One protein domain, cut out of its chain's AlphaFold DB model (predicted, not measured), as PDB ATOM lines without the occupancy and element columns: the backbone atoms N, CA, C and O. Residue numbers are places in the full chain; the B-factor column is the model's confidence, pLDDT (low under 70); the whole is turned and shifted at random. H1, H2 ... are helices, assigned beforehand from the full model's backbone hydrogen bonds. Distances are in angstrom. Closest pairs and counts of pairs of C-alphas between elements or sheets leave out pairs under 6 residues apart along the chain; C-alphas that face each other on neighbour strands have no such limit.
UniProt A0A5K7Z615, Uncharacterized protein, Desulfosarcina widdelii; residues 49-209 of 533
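Overview. This is residues 49 to 209 of the 533 residues of an uncharacterized protein of Desulfosarcina widdelii (UniProt A0A5K7Z615). Picture a long helix, H1, crossed nearly at a right angle by H4, the middle helix of the body, with H7 running back past the other end of H4 in nearly the reverse direction to H1. The short H5 and H6 fill the space on one side of H4, with H8 beside H6 farther out; H2 packs on the other side of H4, H3 stands near its first end, and residues 49 to 63 of H1 stick out as a free arm. The 161 printed residues hold eight named helices, H1 to H8 in chain order, and no named strand: the class is all helix. The whole is compact, with a radius of gyration of the C-alphas of 17.4 A and spans of 56 by 42 by 27 A.

Along the chain. Find C-alpha 49 at (-7.680, -26.572, -21.264); from there H1 runs 49.3 A to residue 83. H2 is residues 87 to 91, and H3 is residues 101 to 112, 17.6 A long. Look next at C-alpha 124, at (-33.971, -2.678, -0.813), where H4 begins its 28.4 A to residue 143. H5 is residues 147 to 150 and H6 is residues 153 to 159. H7, residues 173 to 193, covers 29.9 A, and H8, residues 198 to 208, covers 15.3 A, ending at C-alpha 208 at (-13.928, 12.863, -12.086).

Arrangement. Start at Gly 75 of H1: its C-alpha is 4.0 A from that of Val 131 in H4, the closest pair of these two helices, which touch about perpendicular at 89 degrees. H4 is the hub, touching five helices. It touches H2, closest at the C-alphas of Ala 135 and Ser 87, 4.5 A, and H5, closest at Glu 137 and Val 149, 7.0 A. It only just touches H6 and H3, with 3 pairs of C-alphas within 8 A each, closest at Leu 133 and Leu 157 and at Ile 124 and Ile 110, both 7.2 A; H3 and H4 form a helical hairpin. Farther out, H7 touches H5, with the C-alphas of Ala 188 and Phe 148 closest at 5.9 A, while H7 and H1 are apart. H8 touches H6 at a shallow tilt of 7 degrees, the same way, closest at the C-alphas of Val 198 and His 155, 5.7 A. Every O i to N i+4 pair is within hydrogen-bond range in H1, H2, H4, H7 and H8, against 7 of 8 in H3 and 2 of 3 in H6; H5 is too short for one.

Size, cuts and confidence. The farthest C-alphas, those of Glu 49 and Asp 171, are 59.0 A apart. The printed part has no cut; the links H3 to H4 and H6 to H7 are long. Look for pLDDT under 70 at residues 55 to 64, 93 to 101, 114 to 120 and 164 to 173, among others.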
ATOM      1  N   GLU A  49      -7.704 -27.850 -21.988       65.44
ATOM      2  CA  GLU A  49      -7.680 -26.572 -21.264       65.44
ATOM      3  C   GLU A  49      -8.391 -25.460 -22.053       65.44
ATOM      4  O   GLU A  49      -9.143 -24.662 -21.483       65.44
ATOM      5  N   GLN A  50      -8.236 -25.440 -23.380       72.94
ATOM      6  CA  GLN A  50      -8.987 -24.530 -24.243       72.94
ATOM      7  C   GLN A  50     -10.500 -24.781 -24.153       72.94
ATOM      8  O   GLN A  50     -11.262 -23.830 -23.967       72.94
ATOM      9  N   ILE A  51     -10.943 -26.040 -24.220       80.44
ATOM     10  CA  ILE A  51     -12.366 -26.401 -24.100       80.44
ATOM     11  C   ILE A  51     -12.922 -25.983 -22.731       80.44
ATOM     12  O   ILE A  51     -14.032 -25.454 -22.649       80.44
ATOM     13  N   VAL A  52     -12.154 -26.176 -21.654       62.16
ATOM     14  CA  VAL A  52     -12.543 -25.762 -20.297       62.16
ATOM     15  C   VAL A  52     -12.681 -24.242 -20.202       62.16
ATOM     16  O   VAL A  52     -13.680 -23.757 -19.669       62.16
ATOM     17  N   ASN A  53     -11.733 -23.484 -20.756       63.09
ATOM     18  CA  ASN A  53     -11.784 -22.021 -20.766       63.09
ATOM     19  C   ASN A  53     -12.963 -21.487 -21.595       63.09
ATOM     20  O   ASN A  53     -13.674 -20.580 -21.156       63.09
ATOM     21  N   GLU A  54     -13.224 -22.082 -22.761       76.88
ATOM     22  CA  GLU A  54     -14.383 -21.748 -23.593       76.88
ATOM     23  C   GLU A  54     -15.701 -22.051 -22.865       76.88
ATOM     24  O   GLU A  54     -16.602 -21.207 -22.833       76.88
ATOM     25  N   ALA A  55     -15.807 -23.213 -22.210       68.38
ATOM     26  CA  ALA A  55     -16.972 -23.581 -21.410       68.38
ATOM     27  C   ALA A  55     -17.163 -22.647 -20.204       68.38
ATOM     28  O   ALA A  55     -18.288 -22.222 -19.927       68.38
ATOM     29  N   TYR A  56     -16.080 -22.282 -19.512       58.94
ATOM     30  CA  TYR A  56     -16.102 -21.341 -18.395       58.94
ATOM     31  C   TYR A  56     -16.620 -19.967 -18.829       58.94
ATOM     32  O   TYR A  56     -17.578 -19.458 -18.238       58.94
ATOM     33  N   GLU A  57     -16.053 -19.379 -19.889       69.62
ATOM     34  CA  GLU A  57     -16.503 -18.078 -20.395       69.62
ATOM     35  C   GLU A  57     -17.942 -18.144 -20.930       69.62
ATOM     36  O   GLU A  57     -18.730 -17.217 -20.715       69.62
ATOM     37  N   HIS A  58     -18.346 -19.268 -21.534       67.19
ATOM     38  CA  HIS A  58     -19.723 -19.480 -21.975       67.19
ATOM     39  C   HIS A  58     -20.716 -19.515 -20.801       67.19
ATOM     40  O   HIS A  58     -21.716 -18.787 -20.810       67.19
ATOM     41  N   LEU A  59     -20.437 -20.310 -19.762       59.12
ATOM     42  CA  LEU A  59     -21.276 -20.432 -18.563       59.12
ATOM     43  C   LEU A  59     -21.336 -19.121 -17.775       59.12
ATOM     44  O   LEU A  59     -22.415 -18.684 -17.363       59.12
ATOM     45  N   LYS A  60     -20.195 -18.445 -17.621       60.62
ATOM     46  CA  LYS A  60     -20.103 -17.101 -17.042       60.62
ATOM     47  C   LYS A  60     -20.960 -16.108 -17.827       60.62
ATOM     48  O   LYS A  60     -21.706 -15.340 -17.221       60.62
ATOM     49  N   GLY A  61     -20.933 -16.172 -19.158       60.72
ATOM     50  CA  GLY A  61     -21.809 -15.395 -20.033       60.72
ATOM     51  C   GLY A  61     -23.297 -15.669 -19.792       60.72
ATOM     52  O   GLY A  61     -24.075 -14.722 -19.669       60.72
ATOM     53  N   ILE A  62     -23.705 -16.939 -19.672       65.44
ATOM     54  CA  ILE A  62     -25.092 -17.322 -19.348       65.44
ATOM     55  C   ILE A  62     -25.516 -16.730 -18.001       65.44
ATOM     56  O   ILE A  62     -26.564 -16.087 -17.910       65.44
ATOM     57  N   PHE A  63     -24.696 -16.904 -16.965       62.81
ATOM     58  CA  PHE A  63     -25.018 -16.433 -15.621       62.81
ATOM     59  C   PHE A  63     -25.143 -14.906 -15.564       62.81
ATOM     60  O   PHE A  63     -26.115 -14.379 -15.020       62.81
ATOM     61  N   LEU A  64     -24.193 -14.185 -16.174       61.31
ATOM     62  CA  LEU A  64     -24.212 -12.723 -16.240       61.31
ATOM     63  C   LEU A  64     -25.449 -12.201 -16.977       61.31
ATOM     64  O   LEU A  64     -26.079 -11.258 -16.498       61.31
ATOM     65  N   ARG A  65     -25.819 -12.825 -18.104       71.00
ATOM     66  CA  ARG A  65     -27.035 -12.468 -18.850       71.00
ATOM     67  C   ARG A  65     -28.290 -12.694 -18.016       71.00
ATOM     68  O   ARG A  65     -29.105 -11.786 -17.914       71.00
ATOM     69  N   ASN A  66     -28.423 -13.850 -17.369       75.06
ATOM     70  CA  ASN A  66     -29.605 -14.159 -16.563       75.06
ATOM     71  C   ASN A  66     -29.752 -13.213 -15.368       75.06
ATOM     72  O   ASN A  66     -30.849 -12.733 -15.097       75.06
ATOM     73  N   PHE A  67     -28.649 -12.880 -14.690       74.00
ATOM     74  CA  PHE A  67     -28.680 -11.927 -13.580       74.00
ATOM     75  C   PHE A  67     -29.039 -10.509 -14.040       74.00
ATOM     76  O   PHE A  67     -29.856  -9.833 -13.414       74.00
ATOM     77  N   HIS A  68     -28.442 -10.059 -15.146       82.06
ATOM     78  CA  HIS A  68     -28.739  -8.755 -15.719       82.06
ATOM     79  C   HIS A  68     -30.201  -8.647 -16.160       82.06
ATOM     80  O   HIS A  68     -30.870  -7.688 -15.775       82.06
ATOM     81  N   ASN A  69     -30.691  -9.641 -16.902       85.44
ATOM     82  CA  ASN A  69     -32.058  -9.686 -17.408       85.44
ATOM     83  C   ASN A  69     -33.068  -9.717 -16.262       85.44
ATOM     84  O   ASN A  69     -34.003  -8.930 -16.288       85.44
ATOM     85  N   ALA A  70     -32.835 -10.520 -15.218       84.31
ATOM     86  CA  ALA A  70     -33.713 -10.561 -14.047       84.31
ATOM     87  C   ALA A  70     -33.831  -9.192 -13.355       84.31
ATOM     88  O   ALA A  70     -34.908  -8.796 -12.908       84.31
ATOM     89  N   MET A  71     -32.729  -8.439 -13.272       89.81
ATOM     90  CA  MET A  71     -32.731  -7.104 -12.674       89.81
ATOM     91  C   MET A  71     -33.454  -6.074 -13.559       89.81
ATOM     92  O   MET A  71     -34.216  -5.259 -13.042       89.81
ATOM     93  N   VAL A  72     -33.241  -6.117 -14.877       89.62
ATOM     94  CA  VAL A  72     -33.934  -5.238 -15.836       89.62
ATOM     95  C   VAL A  72     -35.428  -5.555 -15.883       89.62
ATOM     96  O   VAL A  72     -36.240  -4.640 -15.832       89.62
ATOM     97  N   GLU A  73     -35.800  -6.832 -15.910       91.94
ATOM     98  CA  GLU A  73     -37.187  -7.303 -15.894       91.94
ATOM     99  C   GLU A  73     -37.923  -6.827 -14.639       91.94
ATOM    100  O   GLU A  73     -38.978  -6.204 -14.740       91.94
ATOM    101  N   ALA A  74     -37.334  -7.033 -13.457       90.31
ATOM    102  CA  ALA A  74     -37.915  -6.546 -12.211       90.31
ATOM    103  C   ALA A  74     -38.047  -5.016 -12.198       90.31
ATOM    104  O   ALA A  74     -39.065  -4.483 -11.757       90.31
ATOM    105  N   GLY A  75     -37.031  -4.303 -12.699       91.75
ATOM    106  CA  GLY A  75     -37.059  -2.850 -12.828       91.75
ATOM    107  C   GLY A  75     -38.189  -2.366 -13.736       91.75
ATOM    108  O   GLY A  75     -38.968  -1.512 -13.318       91.75
ATOM    109  N   ARG A  76     -38.324  -2.953 -14.930       93.75
ATOM    110  CA  ARG A  76     -39.396  -2.652 -15.893       93.75
ATOM    111  C   ARG A  76     -40.771  -2.929 -15.315       93.75
ATOM    112  O   ARG A  76     -41.616  -2.046 -15.339       93.75
ATOM    113  N   TYR A  77     -40.956  -4.085 -14.678       93.19
ATOM    114  CA  TYR A  77     -42.207  -4.408 -13.999       93.19
ATOM    115  C   TYR A  77     -42.606  -3.315 -12.999       93.19
ATOM    116  O   TYR A  77     -43.766  -2.913 -12.933       93.19
ATOM    117  N   ILE A  78     -41.652  -2.793 -12.224       90.00
ATOM    118  CA  ILE A  78     -41.926  -1.708 -11.278       90.00
ATOM    119  C   ILE A  78     -42.254  -0.400 -12.015       90.00
ATOM    120  O   ILE A  78     -43.190   0.294 -11.621       90.00
ATOM    121  N   ILE A  79     -41.515  -0.060 -13.073       88.88
ATOM    122  CA  ILE A  79     -41.762   1.140 -13.888       88.88
ATOM    123  C   ILE A  79     -43.168   1.100 -14.500       88.88
ATOM    124  O   ILE A  79     -43.926   2.058 -14.357       88.88
ATOM    125  N   ASP A  80     -43.571  -0.024 -15.073       90.31
ATOM    126  CA  ASP A  80     -44.883  -0.182 -15.701       90.31
ATOM    127  C   ASP A  80     -46.019  -0.072 -14.677       90.31
ATOM    128  O   ASP A  80     -46.969   0.687 -14.862       90.31
ATOM    129  N   ASN A  81     -45.900  -0.781 -13.549       88.25
ATOM    130  CA  ASN A  81     -46.984  -0.884 -12.566       88.25
ATOM    131  C   ASN A  81     -47.114   0.336 -11.646       88.25
ATOM    132  O   ASN A  81     -48.205   0.618 -11.145       88.25
ATOM    133  N   PHE A  82     -46.012   1.033 -11.368       85.94
ATOM    134  CA  PHE A  82     -45.995   2.125 -10.394       85.94
ATOM    135  C   PHE A  82     -45.785   3.486 -11.060       85.94
ATOM    136  O   PHE A  82     -46.352   4.475 -10.604       85.94
ATOM    137  N   TYR A  83     -45.038   3.544 -12.161       83.62
ATOM    138  CA  TYR A  83     -44.739   4.786 -12.878       83.62
ATOM    139  C   TYR A  83     -45.482   4.901 -14.217       83.62
ATOM    140  O   TYR A  83     -45.260   5.861 -14.947       83.62
ATOM    141  N   GLY A  84     -46.374   3.960 -14.550       84.50
ATOM    142  CA  GLY A  84     -47.162   3.999 -15.786       84.50
ATOM    143  C   GLY A  84     -46.313   3.889 -17.055       84.50
ATOM    144  O   GLY A  84     -46.683   4.454 -18.080       84.50
ATOM    145  N   GLY A  85     -45.158   3.222 -16.972       85.75
ATOM    146  CA  GLY A  85     -44.192   3.128 -18.071       85.75
ATOM    147  C   GLY A  85     -43.267   4.346 -18.198       85.75
ATOM    148  O   GLY A  85     -42.444   4.402 -19.110       85.75
ATOM    149  N   ASP A  86     -43.371   5.334 -17.301       85.25
ATOM    150  CA  ASP A  86     -42.528   6.529 -17.338       85.25
ATOM    151  C   ASP A  86     -41.169   6.285 -16.656       85.25
ATOM    152  O   ASP A  86     -40.961   6.525 -15.458       85.25
ATOM    153  N   SER A  87     -40.205   5.824 -17.456       86.81
ATOM    154  CA  SER A  87     -38.817   5.606 -17.034       86.81
ATOM    155  C   SER A  87     -38.131   6.893 -16.554       86.81
ATOM    156  O   SER A  87     -37.271   6.835 -15.670       86.81
ATOM    157  N   LYS A  88     -38.529   8.074 -17.052       80.81
ATOM    158  CA  LYS A  88     -37.975   9.351 -16.582       80.81
ATOM    159  C   LYS A  88     -38.480   9.682 -15.180       80.81
ATOM    160  O   LYS A  88     -37.668  10.024 -14.318       80.81
ATOM    161  N   ALA A  89     -39.774   9.510 -14.913       78.25
ATOM    162  CA  ALA A  89     -40.347   9.683 -13.577       78.25
ATOM    163  C   ALA A  89     -39.748   8.695 -12.557       78.25
ATOM    164  O   ALA A  89     -39.461   9.067 -11.413       78.25
ATOM    165  N   ALA A  90     -39.488   7.452 -12.977       81.25
ATOM    166  CA  ALA A  90     -38.795   6.462 -12.156       81.25
ATOM    167  C   ALA A  90     -37.350   6.884 -11.831       81.25
ATOM    168  O   ALA A  90     -36.919   6.810 -10.673       81.25
ATOM    169  N   PHE A  91     -36.616   7.396 -12.824       79.94
ATOM    170  CA  PHE A  91     -35.250   7.895 -12.657       79.94
ATOM    171  C   PHE A  91     -35.165   9.169 -11.799       79.94
ATOM    172  O   PHE A  91     -34.236   9.308 -10.999       79.94
ATOM    173  N   ALA A  92     -36.156  10.065 -11.891       70.62
ATOM    174  CA  ALA A  92     -36.257  11.295 -11.096       70.62
ATOM    175  C   ALA A  92     -36.247  11.048  -9.581       70.62
ATOM    176  O   ALA A  92     -36.010  11.968  -8.791       70.62
ATOM    177  N   LYS A  93     -36.530   9.803  -9.170       63.38
ATOM    178  CA  LYS A  93     -36.720   9.388  -7.782       63.38
ATOM    179  C   LYS A  93     -37.661  10.340  -7.052       63.38
ATOM    180  O   LYS A  93     -37.224  10.846  -6.025       63.38
ATOM    181  N   ASN A  94     -38.872  10.604  -7.575       51.09
ATOM    182  CA  ASN A  94     -39.914  11.473  -6.984       51.09
ATOM    183  C   ASN A  94     -39.661  11.763  -5.491       51.09
ATOM    184  O   ASN A  94     -40.105  11.038  -4.604       51.09
ATOM    185  N   LYS A  95     -38.847  12.794  -5.209       48.16
ATOM    186  CA  LYS A  95     -38.402  13.118  -3.841       48.16
ATOM    187  C   LYS A  95     -39.493  13.860  -3.071       48.16
ATOM    188  O   LYS A  95     -39.299  14.185  -1.900       48.16
ATOM    189  N   GLY A  96     -40.641  14.105  -3.704       45.41
ATOM    190  CA  GLY A  96     -41.885  14.342  -2.997       45.41
ATOM    191  C   GLY A  96     -42.257  13.053  -2.281       45.41
ATOM    192  O   GLY A  96     -42.547  12.047  -2.922       45.41
ATOM    193  N   LYS A  97     -42.195  13.065  -0.946       46.75
ATOM    194  CA  LYS A  97     -42.776  11.991  -0.138       46.75
ATOM    195  C   LYS A  97     -44.178  11.716  -0.694       46.75
ATOM    196  O   LYS A  97     -44.986  12.633  -0.744       46.75
ATOM    197  N   ASP A  98     -44.417  10.473  -1.102       50.06
ATOM    198  CA  ASP A  98     -45.735   9.919  -1.434       50.06
ATOM    199  C   ASP A  98     -46.201   9.959  -2.912       50.06
ATOM    200  O   ASP A  98     -47.405   9.999  -3.161       50.06
ATOM    201  N   GLN A  99     -45.300   9.816  -3.902       57.50
ATOM    202  CA  GLN A  99     -45.703   9.405  -5.263       57.50
ATOM    203  C   GLN A  99     -44.782   8.358  -5.923       57.50
ATOM    204  O   GLN A  99     -43.563   8.550  -5.954       57.50
ATOM    205  N   PRO A 100     -45.346   7.286  -6.514       61.56
ATOM    206  CA  PRO A 100     -46.766   6.919  -6.517       61.56
ATOM    207  C   PRO A 100     -47.187   6.328  -5.142       61.56
ATOM    208  O   PRO A 100     -46.381   5.653  -4.490       61.56
ATOM    209  N   PRO A 101     -48.422   6.573  -4.656       60.97
ATOM    210  CA  PRO A 101     -48.840   6.232  -3.284       60.97
ATOM    211  C   PRO A 101     -48.704   4.744  -2.911       60.97
ATOM    212  O   PRO A 101     -48.500   4.397  -1.748       60.97
ATOM    213  N   ASN A 102     -48.784   3.854  -3.902       71.00
ATOM    214  CA  ASN A 102     -48.713   2.398  -3.762       71.00
ATOM    215  C   ASN A 102     -47.274   1.838  -3.732       71.00
ATOM    216  O   ASN A 102     -47.058   0.758  -3.183       71.00
ATOM    217  N   LEU A 103     -46.272   2.561  -4.249       79.56
ATOM    218  CA  LEU A 103     -44.874   2.105  -4.246       79.56
ATOM    219  C   LEU A 103     -44.288   2.079  -2.834       79.56
ATOM    220  O   LEU A 103     -43.545   1.168  -2.479       79.56
ATOM    221  N   LYS A 104     -44.664   3.054  -2.001       77.38
ATOM    222  CA  LYS A 104     -44.279   3.090  -0.586       77.38
ATOM    223  C   LYS A 104     -44.766   1.845   0.153       77.38
ATOM    224  O   LYS A 104     -43.989   1.239   0.879       77.38
ATOM    225  N   ALA A 105     -46.004   1.420  -0.103       81.50
ATOM    226  CA  ALA A 105     -46.557   0.202   0.480       81.50
ATOM    227  C   ALA A 105     -45.782  -1.054   0.041       81.50
ATOM    228  O   ALA A 105     -45.514  -1.922   0.870       81.50
ATOM    229  N   LEU A 106     -45.358  -1.136  -1.228       84.06
ATOM    230  CA  LEU A 106     -44.486  -2.218  -1.700       84.06
ATOM    231  C   LEU A 106     -43.117  -2.188  -1.004       84.06
ATOM    232  O   LEU A 106     -42.658  -3.215  -0.510       84.06
ATOM    233  N   ILE A 107     -42.481  -1.018  -0.927       83.00
ATOM    234  CA  ILE A 107     -41.185  -0.835  -0.257       83.00
ATOM    235  C   ILE A 107     -41.277  -1.232   1.219       83.00
ATOM    236  O   ILE A 107     -40.400  -1.929   1.728       83.00
ATOM    237  N   ASP A 108     -42.337  -0.820   1.909       82.00
ATOM    238  CA  ASP A 108     -42.552  -1.157   3.313       82.00
ATOM    239  C   ASP A 108     -42.830  -2.656   3.489       82.00
ATOM    240  O   ASP A 108     -42.290  -3.262   4.414       82.00
ATOM    241  N   LYS A 109     -43.547  -3.294   2.555       82.81
ATOM    242  CA  LYS A 109     -43.728  -4.755   2.532       82.81
ATOM    243  C   LYS A 109     -42.403  -5.502   2.340       82.81
ATOM    244  O   LYS A 109     -42.171  -6.494   3.022       82.81
ATOM    245  N   ILE A 110     -41.513  -5.010   1.472       83.12
ATOM    246  CA  ILE A 110     -40.163  -5.574   1.288       83.12
ATOM    247  C   ILE A 110     -39.327  -5.406   2.567       83.12
ATOM    248  O   ILE A 110     -38.624  -6.327   2.966       83.12
ATOM    249  N   ARG A 111     -39.416  -4.254   3.247       78.69
ATOM    250  CA  ARG A 111     -38.694  -3.999   4.511       78.69
ATOM    251  C   ARG A 111     -39.169  -4.862   5.674       78.69
ATOM    252  O   ARG A 111     -38.370  -5.176   6.548       78.69
ATOM    253  N   GLN A 112     -40.461  -5.169   5.712       78.69
ATOM    254  CA  GLN A 112     -41.086  -5.974   6.762       78.69
ATOM    255  C   GLN A 112     -40.924  -7.481   6.524       78.69
ATOM    256  O   GLN A 112     -41.246  -8.269   7.412       78.69
ATOM    257  N   ALA A 113     -40.444  -7.894   5.346       71.88
ATOM    258  CA  ALA A 113     -40.210  -9.297   5.053       71.88
ATOM    259  C   ALA A 113     -39.109  -9.871   5.973       71.88
ATOM    260  O   ALA A 113     -38.096  -9.201   6.202       71.88
ATOM    261  N   PRO A 114     -39.273 -11.107   6.484       58.34
ATOM    262  CA  PRO A 114     -38.224 -11.806   7.221       58.34
ATOM    263  C   PRO A 114     -36.936 -11.853   6.394       58.34
ATOM    264  O   PRO A 114     -36.982 -11.992   5.170       58.34
ATOM    265  N   THR A 115     -35.790 -11.699   7.056       52.78
ATOM    266  CA  THR A 115     -34.469 -11.589   6.430       52.78
ATOM    267  C   THR A 115     -34.148 -12.779   5.525       52.78
ATOM    268  O   THR A 115     -33.669 -13.781   6.021       52.78
ATOM    269  N   ALA A 116     -34.378 -12.616   4.219       48.44
ATOM    270  CA  ALA A 116     -33.725 -13.203   3.036       48.44
ATOM    271  C   ALA A 116     -33.238 -14.673   3.019       48.44
ATOM    272  O   ALA A 116     -32.551 -15.034   2.066       48.44
ATOM    273  N   ASP A 117     -33.559 -15.534   3.983       47.47
ATOM    274  CA  ASP A 117     -33.022 -16.895   4.014       47.47
ATOM    275  C   ASP A 117     -33.886 -17.928   3.278       47.47
ATOM    276  O   ASP A 117     -33.320 -18.894   2.773       47.47
ATOM    277  N   GLU A 118     -35.196 -17.711   3.080       45.03
ATOM    278  CA  GLU A 118     -36.039 -18.687   2.345       45.03
ATOM    279  C   GLU A 118     -37.164 -18.100   1.459       45.03
ATOM    280  O   GLU A 118     -37.864 -18.845   0.778       45.03
ATOM    281  N   SER A 119     -37.357 -16.776   1.406       56.22
ATOM    282  CA  SER A 119     -38.572 -16.175   0.808       56.22
ATOM    283  C   SER A 119     -38.440 -15.648  -0.629       56.22
ATOM    284  O   SER A 119     -39.442 -15.241  -1.216       56.22
ATOM    285  N   GLY A 120     -37.231 -15.604  -1.202       65.81
ATOM    286  CA  GLY A 120     -36.998 -15.035  -2.542       65.81
ATOM    287  C   GLY A 120     -37.214 -13.514  -2.643       65.81
ATOM    288  O   GLY A 120     -37.308 -12.975  -3.744       65.81
ATOM    289  N   VAL A 121     -37.301 -12.803  -1.511       76.62
ATOM    290  CA  VAL A 121     -37.562 -11.355  -1.468       76.62
ATOM    291  C   VAL A 121     -36.266 -10.555  -1.705       76.62
ATOM    292  O   VAL A 121     -35.274 -10.788  -1.008       76.62
ATOM    293  N   PRO A 122     -36.235  -9.588  -2.648       78.12
ATOM    294  CA  PRO A 122     -35.033  -8.807  -2.946       78.12
ATOM    295  C   PRO A 122     -34.690  -7.805  -1.836       78.12
ATOM    296  O   PRO A 122     -35.564  -7.267  -1.156       78.12
ATOM    297  N   SER A 123     -33.402  -7.473  -1.698       81.56
ATOM    298  CA  SER A 123     -32.981  -6.391  -0.802       81.56
ATOM    299  C   SER A 123     -33.439  -5.025  -1.325       81.56
ATOM    300  O   SER A 123     -33.572  -4.812  -2.529       81.56
ATOM    301  N   ILE A 124     -33.604  -4.050  -0.427       81.38
ATOM    302  CA  ILE A 124     -33.971  -2.678  -0.813       81.38
ATOM    303  C   ILE A 124     -32.924  -2.040  -1.740       81.38
ATOM    304  O   ILE A 124     -33.277  -1.309  -2.662       81.38
ATOM    305  N   GLY A 125     -31.637  -2.330  -1.529       80.75
ATOM    306  CA  GLY A 125     -30.577  -1.867  -2.425       80.75
ATOM    307  C   GLY A 125     -30.701  -2.475  -3.824       80.75
ATOM    308  O   GLY A 125     -30.621  -1.751  -4.814       80.75
ATOM    309  N   TRP A 126     -30.966  -3.783  -3.900       86.19
ATOM    310  CA  TRP A 126     -31.208  -4.477  -5.165       86.19
ATOM    311  C   TRP A 126     -32.434  -3.908  -5.884       86.19
ATOM    312  O   TRP A 126     -32.345  -3.581  -7.061       86.19
ATOM    313  N   PHE A 127     -33.536  -3.695  -5.158       87.56
ATOM    314  CA  PHE A 127     -34.766  -3.092  -5.674       87.56
ATOM    315  C   PHE A 127     -34.505  -1.731  -6.327       87.56
ATOM    316  O   PHE A 127     -34.872  -1.508  -7.478       87.56
ATOM    317  N   TYR A 128     -33.819  -0.822  -5.627       86.19
ATOM    318  CA  TYR A 128     -33.516   0.488  -6.199       86.19
ATOM    319  C   TYR A 128     -32.572   0.393  -7.396       86.19
ATOM    320  O   TYR A 128     -32.740   1.150  -8.351       86.19
ATOM    321  N   ASN A 129     -31.589  -0.506  -7.371       89.12
ATOM    322  CA  ASN A 129     -30.705  -0.709  -8.515       89.12
ATOM    323  C   ASN A 129     -31.466  -1.252  -9.724       89.12
ATOM    324  O   ASN A 129     -31.219  -0.769 -10.822       89.12
ATOM    325  N   ALA A 130     -32.424  -2.160  -9.527       89.88
ATOM    326  CA  ALA A 130     -33.276  -2.691 -10.585       89.88
ATOM    327  C   ALA A 130     -34.080  -1.593 -11.286       89.88
ATOM    328  O   ALA A 130     -33.974  -1.430 -12.500       89.88
ATOM    329  N   VAL A 131     -34.799  -0.773 -10.512       89.62
ATOM    330  CA  VAL A 131     -35.579   0.354 -11.051       89.62
ATOM    331  C   VAL A 131     -34.678   1.352 -11.775       89.62
ATOM    332  O   VAL A 131     -34.975   1.751 -12.897       89.62
ATOM    333  N   ASN A 132     -33.550   1.741 -11.165       89.06
ATOM    334  CA  ASN A 132     -32.634   2.689 -11.801       89.06
ATOM    335  C   ASN A 132     -32.024   2.105 -13.078       89.06
ATOM    336  O   ASN A 132     -31.914   2.831 -14.057       89.06
ATOM    337  N   LEU A 133     -31.618   0.836 -13.081       91.81
ATOM    338  CA  LEU A 133     -30.995   0.196 -14.235       91.81
ATOM    339  C   LEU A 133     -31.959   0.130 -15.420       91.81
ATOM    340  O   LEU A 133     -31.594   0.584 -16.498       91.81
ATOM    341  N   ALA A 134     -33.182  -0.360 -15.202       92.38
ATOM    342  CA  ALA A 134     -34.212  -0.410 -16.236       92.38
ATOM    343  C   ALA A 134     -34.519   0.988 -16.794       92.38
ATOM    344  O   ALA A 134     -34.491   1.194 -18.004       92.38
ATOM    345  N   ALA A 135     -34.690   1.977 -15.910       89.50
ATOM    346  CA  ALA A 135     -34.931   3.350 -16.330       89.50
ATOM    347  C   ALA A 135     -33.772   3.924 -17.165       89.50
ATOM    348  O   ALA A 135     -34.012   4.607 -18.156       89.50
ATOM    349  N   HIS A 136     -32.515   3.643 -16.796       90.19
ATOM    350  CA  HIS A 136     -31.359   4.094 -17.576       90.19
ATOM    351  C   HIS A 136     -31.303   3.447 -18.956       90.19
ATOM    352  O   HIS A 136     -30.986   4.144 -19.912       90.19
ATOM    353  N   GLU A 137     -31.588   2.149 -19.075       90.06
ATOM    354  CA  GLU A 137     -31.592   1.482 -20.380       90.06
ATOM    355  C   GLU A 137     -32.639   2.079 -21.313       90.06
ATOM    356  O   GLU A 137     -32.317   2.395 -22.459       90.06
ATOM    357  N   ASP A 138     -33.847   2.314 -20.809       89.19
ATOM    358  CA  ASP A 138     -34.917   2.904 -21.607       89.19
ATOM    359  C   ASP A 138     -34.603   4.361 -21.988       89.19
ATOM    360  O   ASP A 138     -34.785   4.744 -23.143       89.19
ATOM    361  N   ILE A 139     -34.073   5.174 -21.062       87.94
ATOM    362  CA  ILE A 139     -33.687   6.568 -21.352       87.94
ATOM    363  C   ILE A 139     -32.532   6.617 -22.363       87.94
ATOM    364  O   ILE A 139     -32.592   7.396 -23.314       87.94
ATOM    365  N   CYS A 140     -31.502   5.781 -22.201       87.44
ATOM    366  CA  CYS A 140     -30.405   5.679 -23.165       87.44
ATOM    367  C   CYS A 140     -30.925   5.283 -24.551       87.44
ATOM    368  O   CYS A 140     -30.551   5.909 -25.540       87.44
ATOM    369  N   ALA A 141     -31.826   4.297 -24.625       86.25
ATOM    370  CA  ALA A 141     -32.435   3.872 -25.880       86.25
ATOM    371  C   ALA A 141     -33.230   5.008 -26.547       86.25
ATOM    372  O   ALA A 141     -33.059   5.251 -27.740       86.25
ATOM    373  N   GLN A 142     -34.036   5.750 -25.779       85.12
ATOM    374  CA  GLN A 142     -34.796   6.907 -26.270       85.12
ATOM    375  C   GLN A 142     -33.893   8.050 -26.764       85.12
ATOM    376  O   GLN A 142     -34.239   8.727 -27.728       85.12
ATOM    377  N   GLN A 143     -32.741   8.264 -26.120       83.94
ATOM    378  CA  GLN A 143     -31.771   9.305 -26.488       83.94
ATOM    379  C   GLN A 143     -30.749   8.849 -27.545       83.94
ATOM    380  O   GLN A 143     -29.895   9.637 -27.950       83.94
ATOM    381  N   GLY A 144     -30.809   7.593 -27.999       81.69
ATOM    382  CA  GLY A 144     -29.861   7.041 -28.969       81.69
ATOM    383  C   GLY A 144     -28.449   6.805 -28.418       81.69
ATOM    384  O   GLY A 144     -27.505   6.688 -29.198       81.69
ATOM    385  N   LEU A 145     -28.287   6.715 -27.095       83.50
ATOM    386  CA  LEU A 145     -27.006   6.492 -26.421       83.50
ATOM    387  C   LEU A 145     -26.689   4.993 -26.371       83.50
ATOM    388  O   LEU A 145     -27.301   4.232 -25.621       83.50
ATOM    389  N   GLN A 146     -25.738   4.555 -27.196       79.88
ATOM    390  CA  GLN A 146     -25.457   3.129 -27.395       79.88
ATOM    391  C   GLN A 146     -24.394   2.585 -26.437       79.88
ATOM    392  O   GLN A 146     -24.408   1.396 -26.112       79.88
ATOM    393  N   THR A 147     -23.486   3.432 -25.941       84.00
ATOM    394  CA  THR A 147     -22.321   2.946 -25.192       84.00
ATOM    395  C   THR A 147     -22.712   2.343 -23.850       84.00
ATOM    396  O   THR A 147     -22.158   1.325 -23.442       84.00
ATOM    397  N   PHE A 148     -23.727   2.899 -23.182       82.69
ATOM    398  CA  PHE A 148     -24.247   2.332 -21.938       82.69
ATOM    399  C   PHE A 148     -24.698   0.870 -22.095       82.69
ATOM    400  O   PHE A 148     -24.445   0.058 -21.209       82.69
ATOM    401  N   VAL A 149     -25.326   0.518 -23.223       77.19
ATOM    402  CA  VAL A 149     -25.828  -0.842 -23.492       77.19
ATOM    403  C   VAL A 149     -24.681  -1.826 -23.732       77.19
ATOM    404  O   VAL A 149     -24.796  -2.990 -23.349       77.19
ATOM    405  N   MET A 150     -23.565  -1.351 -24.296       81.62
ATOM    406  CA  MET A 150     -22.359  -2.147 -24.562       81.62
ATOM    407  C   MET A 150     -21.559  -2.481 -23.294       81.62
ATOM    408  O   MET A 150     -20.748  -3.407 -23.301       81.62
ATOM    409  N   LEU A 151     -21.768  -1.746 -22.200       82.06
ATOM    410  CA  LEU A 151     -21.075  -1.992 -20.940       82.06
ATOM    411  C   LEU A 151     -21.553  -3.279 -20.253       82.06
ATOM    412  O   LEU A 151     -22.738  -3.615 -20.238       82.06
ATOM    413  N   GLY A 152     -20.628  -3.956 -19.570       82.19
ATOM    414  CA  GLY A 152     -20.971  -5.050 -18.664       82.19
ATOM    415  C   GLY A 152     -21.866  -4.583 -17.507       82.19
ATOM    416  O   GLY A 152     -21.819  -3.428 -17.081       82.19
ATOM    417  N   HIS A 153     -22.659  -5.501 -16.943       84.50
ATOM    418  CA  HIS A 153     -23.628  -5.203 -15.879       84.50
ATOM    419  C   HIS A 153     -23.031  -4.385 -14.718       84.50
ATOM    420  O   HIS A 153     -23.577  -3.361 -14.316       84.50
ATOM    421  N   SER A 154     -21.870  -4.793 -14.199       83.12
ATOM    422  CA  SER A 154     -21.219  -4.109 -13.077       83.12
ATOM    423  C   SER A 154     -20.723  -2.698 -13.416       83.12
ATOM    424  O   SER A 154     -20.731  -1.840 -12.532       83.12
ATOM    425  N   HIS A 155     -20.331  -2.440 -14.670       88.62
ATOM    426  CA  HIS A 155     -19.997  -1.097 -15.156       88.62
ATOM    427  C   HIS A 155     -21.246  -0.217 -15.227       88.62
ATOM    428  O   HIS A 155     -21.209   0.904 -14.721       88.62
ATOM    429  N   LYS A 156     -22.371  -0.740 -15.747       89.19
ATOM    430  CA  LYS A 156     -23.668  -0.030 -15.752       89.19
ATOM    431  C   LYS A 156     -24.061   0.421 -14.340       89.19
ATOM    432  O   LYS A 156     -24.452   1.571 -14.148       89.19
ATOM    433  N   LEU A 157     -23.870  -0.443 -13.334       89.44
ATOM    434  CA  LEU A 157     -24.159  -0.111 -11.932       89.44
ATOM    435  C   LEU A 157     -23.324   1.066 -11.389       89.44
ATOM    436  O   LEU A 157     -23.834   1.823 -10.565       89.44
ATOM    437  N   GLN A 158     -22.077   1.263 -11.848       89.88
ATOM    438  CA  GLN A 158     -21.252   2.402 -11.402       89.88
ATOM    439  C   GLN A 158     -21.826   3.752 -11.858       89.88
ATOM    440  O   GLN A 158     -21.647   4.765 -11.183       89.88
ATOM    441  N   LEU A 159     -22.542   3.766 -12.983       89.19
ATOM    442  CA  LEU A 159     -23.084   4.982 -13.581       89.19
ATOM    443  C   LEU A 159     -24.442   5.390 -13.006       89.19
ATOM    444  O   LEU A 159     -24.819   6.552 -13.143       89.19
ATOM    445  N   LEU A 160     -25.171   4.503 -12.317       87.06
ATOM    446  CA  LEU A 160     -26.562   4.758 -11.900       87.06
ATOM    447  C   LEU A 160     -26.746   5.977 -10.985       87.06
ATOM    448  O   LEU A 160     -27.858   6.492 -10.844       87.06
ATOM    449  N   HIS A 161     -25.684   6.439 -10.324       78.12
ATOM    450  CA  HIS A 161     -25.742   7.537  -9.352       78.12
ATOM    451  C   HIS A 161     -24.804   8.704  -9.682       78.12
ATOM    452  O   HIS A 161     -24.599   9.570  -8.829       78.12
ATOM    453  N   ILE A 162     -24.258   8.728 -10.903       78.38
ATOM    454  CA  ILE A 162     -23.296   9.730 -11.372       78.38
ATOM    455  C   ILE A 162     -23.785  10.362 -12.688       78.38
ATOM    456  O   ILE A 162     -24.161   9.611 -13.587       78.38
ATOM    457  N   PRO A 163     -23.780  11.702 -12.818       74.06
ATOM    458  CA  PRO A 163     -23.620  12.673 -11.733       74.06
ATOM    459  C   PRO A 163     -24.800  12.613 -10.742       74.06
ATOM    460  O   PRO A 163     -25.896  12.151 -11.069       74.06
ATOM    461  N   LYS A 164     -24.586  13.067  -9.499       69.81
ATOM    462  CA  LYS A 164     -25.662  13.125  -8.499       69.81
ATOM    463  C   LYS A 164     -26.673  14.203  -8.881       69.81
ATOM    464  O   LYS A 164     -26.403  15.391  -8.740       69.81
ATOM    465  N   LEU A 165     -27.872  13.778  -9.255       66.44
ATOM    466  CA  LEU A 165     -28.998  14.679  -9.461       66.44
ATOM    467  C   LEU A 165     -29.528  15.203  -8.111       66.44
ATOM    468  O   LEU A 165     -29.970  14.437  -7.240       66.44
ATOM    469  N   LYS A 166     -29.440  16.527  -7.909       57.53
ATOM    470  CA  LYS A 166     -30.084  17.231  -6.784       57.53
ATOM    471  C   LYS A 166     -31.601  17.293  -7.036       57.53
ATOM    472  O   LYS A 166     -32.069  16.940  -8.105       57.53
ATOM    473  N   SER A 167     -32.401  17.603  -6.017       55.31
ATOM    474  CA  SER A 167     -33.849  17.790  -6.213       55.31
ATOM    475  C   SER A 167     -34.087  19.035  -7.071       55.31
ATOM    476  O   SER A 167     -33.683  20.114  -6.639       55.31
ATOM    477  N   PHE A 168     -34.712  18.884  -8.239       57.41
ATOM    478  CA  PHE A 168     -35.049  19.990  -9.143       57.41
ATOM    479  C   PHE A 168     -36.509  20.425  -8.973       57.41
ATOM    480  O   PHE A 168     -37.335  19.650  -8.482       57.41
ATOM    481  N   GLN A 169     -36.810  21.657  -9.385       50.12
ATOM    482  CA  GLN A 169     -38.169  22.066  -9.743       50.12
ATOM    483  C   GLN A 169     -38.548  21.385 -11.076       50.12
ATOM    484  O   GLN A 169     -37.669  21.005 -11.852       50.12
ATOM    485  N   SER A 170     -39.837  21.131 -11.316       55.41
ATOM    486  CA  SER A 170     -40.314  20.286 -12.430       55.41
ATOM    487  C   SER A 170     -39.951  20.799 -13.830       55.41
ATOM    488  O   SER A 170     -39.950  20.029 -14.783       55.41
ATOM    489  N   ASP A 171     -39.655  22.088 -13.951       59.44
ATOM    490  CA  ASP A 171     -39.312  22.823 -15.168       59.44
ATOM    491  C   ASP A 171     -37.840  22.682 -15.604       59.44
ATOM    492  O   ASP A 171     -37.558  22.780 -16.795       59.44
ATOM    493  N   GLU A 172     -36.914  22.354 -14.696       66.31
ATOM    494  CA  GLU A 172     -35.481  22.134 -15.006       66.31
ATOM    495  C   GLU A 172     -35.117  20.645 -15.194       66.31
ATOM    496  O   GLU A 172     -33.972  20.284 -15.478       66.31
ATOM    497  N   PHE A 173     -36.089  19.750 -15.005       66.00
ATOM    498  CA  PHE A 173     -35.852  18.310 -14.916       66.00
ATOM    499  C   PHE A 173     -35.320  17.700 -16.222       66.00
ATOM    500  O   PHE A 173     -34.365  16.926 -16.193       66.00
ATOM    501  N   GLU A 174     -35.900  18.065 -17.364       72.06
ATOM    502  CA  GLU A 174     -35.504  17.517 -18.669       72.06
ATOM    503  C   GLU A 174     -34.074  17.919 -19.055       72.06
ATOM    504  O   GLU A 174     -33.288  17.076 -19.491       72.06
ATOM    505  N   GLU A 175     -33.694  19.176 -18.817       77.19
ATOM    506  CA  GLU A 175     -32.337  19.661 -19.079       77.19
ATOM    507  C   GLU A 175     -31.310  18.982 -18.160       77.19
ATOM    508  O   GLU A 175     -30.249  18.538 -18.612       77.19
ATOM    509  N   ALA A 176     -31.645  18.815 -16.878       74.50
ATOM    510  CA  ALA A 176     -30.784  18.136 -15.916       74.50
ATOM    511  C   ALA A 176     -30.582  16.645 -16.242       74.50
ATOM    512  O   ALA A 176     -29.469  16.127 -16.111       74.50
ATOM    513  N   VAL A 177     -31.640  15.951 -16.676       76.75
ATOM    514  CA  VAL A 177     -31.556  14.555 -17.129       76.75
ATOM    515  C   VAL A 177     -30.703  14.467 -18.392       76.75
ATOM    516  O   VAL A 177     -29.776  13.662 -18.425       76.75
ATOM    517  N   ALA A 178     -30.946  15.315 -19.394       81.12
ATOM    518  CA  ALA A 178     -30.158  15.326 -20.624       81.12
ATOM    519  C   ALA A 178     -28.660  15.545 -20.340       81.12
ATOM    520  O   ALA A 178     -27.823  14.751 -20.766       81.12
ATOM    521  N   SER A 179     -28.319  16.554 -19.533       82.81
ATOM    522  CA  SER A 179     -26.934  16.848 -19.139       82.81
ATOM    523  C   SER A 179     -26.274  15.682 -18.387       82.81
ATOM    524  O   SER A 179     -25.131  15.306 -18.665       82.81
ATOM    525  N   ALA A 180     -27.008  15.032 -17.480       84.06
ATOM    526  CA  ALA A 180     -26.496  13.869 -16.765       84.06
ATOM    527  C   ALA A 180     -26.225  12.673 -17.682       84.06
ATOM    528  O   ALA A 180     -25.244  11.963 -17.465       84.06
ATOM    529  N   PHE A 181     -27.065  12.439 -18.689       87.38
ATOM    530  CA  PHE A 181     -26.867  11.346 -19.641       87.38
ATOM    531  C   PHE A 181     -25.744  11.625 -20.645       87.38
ATOM    532  O   PHE A 181     -25.015  10.694 -20.985       87.38
ATOM    533  N   VAL A 182     -25.490  12.889 -21.000       87.19
ATOM    534  CA  VAL A 182     -24.276  13.284 -21.742       87.19
ATOM    535  C   VAL A 182     -23.010  12.933 -20.952       87.19
ATOM    536  O   VAL A 182     -22.086  12.329 -21.498       87.19
ATOM    537  N   GLU A 183     -22.966  13.245 -19.653       88.94
ATOM    538  CA  GLU A 183     -21.808  12.896 -18.819       88.94
ATOM    539  C   GLU A 183     -21.676  11.379 -18.618       88.94
ATOM    540  O   GLU A 183     -20.569  10.839 -18.673       88.94
ATOM    541  N   LYS A 184     -22.789  10.658 -18.433       90.06
ATOM    542  CA  LYS A 184     -22.774   9.185 -18.362       90.06
ATOM    543  C   LYS A 184     -22.230   8.573 -19.647       90.06
ATOM    544  O   LYS A 184     -21.429   7.648 -19.555       90.06
ATOM    545  N   GLU A 185     -22.616   9.093 -20.809       90.19
ATOM    546  CA  GLU A 185     -22.112   8.626 -22.101       90.19
ATOM    547  C   GLU A 185     -20.611   8.904 -22.241       90.19
ATOM    548  O   GLU A 185     -19.861   8.015 -22.638       90.19
ATOM    549  N   ARG A 186     -20.134  10.087 -21.827       93.25
ATOM    550  CA  ARG A 186     -18.693  10.405 -21.800       93.25
ATOM    551  C   ARG A 186     -17.909   9.401 -20.952       93.25
ATOM    552  O   ARG A 186     -16.877   8.892 -21.388       93.25
ATOM    553  N   LEU A 187     -18.394   9.115 -19.743       92.88
ATOM    554  CA  LEU A 187     -17.766   8.162 -18.823       92.88
ATOM    555  C   LEU A 187     -17.822   6.728 -19.370       92.88
ATOM    556  O   LEU A 187     -16.823   6.012 -19.305       92.88
ATOM    557  N   ALA A 188     -18.964   6.320 -19.930       90.69
ATOM    558  CA  ALA A 188     -19.153   5.009 -20.541       90.69
ATOM    559  C   ALA A 188     -18.209   4.802 -21.730       90.69
ATOM    560  O   ALA A 188     -17.538   3.774 -21.806       90.69
ATOM    561  N   LYS A 189     -18.099   5.804 -22.608       92.25
ATOM    562  CA  LYS A 189     -17.199   5.802 -23.764       92.25
ATOM    563  C   LYS A 189     -15.746   5.699 -23.351       92.25
ATOM    564  O   LYS A 189     -15.025   4.876 -23.896       92.25
ATOM    565  N   TYR A 190     -15.338   6.445 -22.330       92.50
ATOM    566  CA  TYR A 190     -13.986   6.321 -21.801       92.50
ATOM    567  C   TYR A 190     -13.700   4.910 -21.269       92.50
ATOM    568  O   TYR A 190     -12.644   4.350 -21.557       92.50
ATOM    569  N   ALA A 191     -14.638   4.318 -20.524       91.44
ATOM    570  CA  ALA A 191     -14.479   2.961 -20.009       91.44
ATOM    571  C   ALA A 191     -14.394   1.913 -21.122       91.44
ATOM    572  O   ALA A 191     -13.566   1.009 -21.037       91.44
ATOM    573  N   PHE A 192     -15.235   2.047 -22.150       89.06
ATOM    574  CA  PHE A 192     -15.280   1.145 -23.295       89.06
ATOM    575  C   PHE A 192     -14.023   1.268 -24.164       89.06
ATOM    576  O   PHE A 192     -13.321   0.279 -24.362       89.06
ATOM    577  N   ASP A 193     -13.688   2.485 -24.601       90.75
ATOM    578  CA  ASP A 193     -12.564   2.752 -25.507       90.75
ATOM    579  C   ASP A 193     -11.212   2.354 -24.877       90.75
ATOM    580  O   ASP A 193     -10.303   1.925 -25.582       90.75
ATOM    581  N   ASN A 194     -11.085   2.440 -23.544       91.31
ATOM    582  CA  ASN A 194      -9.873   2.051 -22.809       91.31
ATOM    583  C   ASN A 194      -9.956   0.656 -22.168       91.31
ATOM    584  O   ASN A 194      -9.057   0.286 -21.417       91.31
ATOM    585  N   SER A 195     -11.023  -0.112 -22.425       87.25
ATOM    586  CA  SER A 195     -11.229  -1.457 -21.860       87.25
ATOM    587  C   SER A 195     -11.026  -1.528 -20.337       87.25
ATOM    588  O   SER A 195     -10.421  -2.464 -19.814       87.25
ATOM    589  N   LEU A 196     -11.512  -0.518 -19.605       85.44
ATOM    590  CA  LEU A 196     -11.270  -0.415 -18.166       85.44
ATOM    591  C   LEU A 196     -11.917  -1.572 -17.401       85.44
ATOM    592  O   LEU A 196     -13.092  -1.898 -17.605       85.44
ATOM    593  N   SER A 197     -11.195  -2.119 -16.421       84.19
ATOM    594  CA  SER A 197     -11.800  -3.007 -15.429       84.19
ATOM    595  C   SER A 197     -12.867  -2.258 -14.612       84.19
ATOM    596  O   SER A 197     -12.859  -1.029 -14.519       84.19
ATOM    597  N   VAL A 198     -13.790  -2.978 -13.958       76.62
ATOM    598  CA  VAL A 198     -14.800  -2.349 -13.075       76.62
ATOM    599  C   VAL A 198     -14.128  -1.517 -11.972       76.62
ATOM    600  O   VAL A 198     -14.646  -0.470 -11.580       76.62
ATOM    601  N   ARG A 199     -12.967  -1.971 -11.477       82.56
ATOM    602  CA  ARG A 199     -12.174  -1.280 -10.453       82.56
ATOM    603  C   ARG A 199     -11.597   0.024 -10.993       82.56
ATOM    604  O   ARG A 199     -11.790   1.064 -10.364       82.56
ATOM    605  N   ASP A 200     -10.938  -0.025 -12.145       84.69
ATOM    606  CA  ASP A 200     -10.309   1.158 -12.742       84.69
ATOM    607  C   ASP A 200     -11.363   2.175 -13.160       84.69
ATOM    608  O   ASP A 200     -11.210   3.367 -12.909       84.69
ATOM    609  N   PHE A 201     -12.499   1.702 -13.675       91.19
ATOM    610  CA  PHE A 201     -13.620   2.570 -13.994       91.19
ATOM    611  C   PHE A 201     -14.200   3.254 -12.751       91.19
ATOM    612  O   PHE A 201     -14.470   4.453 -12.771       91.19
ATOM    613  N   LYS A 202     -14.348   2.527 -11.636       87.12
ATOM    614  CA  LYS A 202     -14.788   3.107 -10.360       87.12
ATOM    615  C   LYS A 202     -13.810   4.165  -9.840       87.12
ATOM    616  O   LYS A 202     -14.251   5.196  -9.331       87.12
ATOM    617  N   ASN A 203     -12.504   3.922  -9.954       84.00
ATOM    618  CA  ASN A 203     -11.475   4.886  -9.559       84.00
ATOM    619  C   ASN A 203     -11.516   6.132 -10.446       84.00
ATOM    620  O   ASN A 203     -11.595   7.240  -9.922       84.00
ATOM    621  N   TYR A 204     -11.599   5.944 -11.762       87.81
ATOM    622  CA  TYR A 204     -11.759   7.025 -12.726       87.81
ATOM    623  C   TYR A 204     -13.005   7.872 -12.427       87.81
ATOM    624  O   TYR A 204     -12.917   9.089 -12.307       87.81
ATOM    625  N   ILE A 205     -14.164   7.247 -12.185       87.62
ATOM    626  CA  ILE A 205     -15.380   7.961 -11.770       87.62
ATOM    627  C   ILE A 205     -15.143   8.767 -10.489       87.62
ATOM    628  O   ILE A 205     -15.595   9.904 -10.403       87.62
ATOM    629  N   LYS A 206     -14.446   8.209  -9.494       83.94
ATOM    630  CA  LYS A 206     -14.162   8.895  -8.223       83.94
ATOM    631  C   LYS A 206     -13.250  10.112  -8.406       83.94
ATOM    632  O   LYS A 206     -13.424  11.094  -7.692       83.94
ATOM    633  N   GLU A 207     -12.303  10.051  -9.337       84.25
ATOM    634  CA  GLU A 207     -11.433  11.178  -9.695       84.25
ATOM    635  C   GLU A 207     -12.208  12.287 -10.411       84.25
ATOM    636  O   GLU A 207     -12.035  13.461 -10.098       84.25
ATOM    637  N   GLN A 208     -13.101  11.915 -11.333       84.19
ATOM    638  CA  GLN A 208     -13.928  12.863 -12.086       84.19
ATOM    639  C   GLN A 208     -15.076  13.447 -11.239       84.19
ATOM    640  O   GLN A 208     -15.475  14.593 -11.433       84.19
ATOM    641  N   HIS A 209     -15.602  12.670 -10.285       79.31
ATOM    642  CA  HIS A 209     -16.741  13.004  -9.420       79.31
ATOM    643  C   HIS A 209     -16.413  12.718  -7.940       79.31
ATOM    644  O   HIS A 209     -16.962  11.779  -7.345       79.31
TER     645      HIS A 209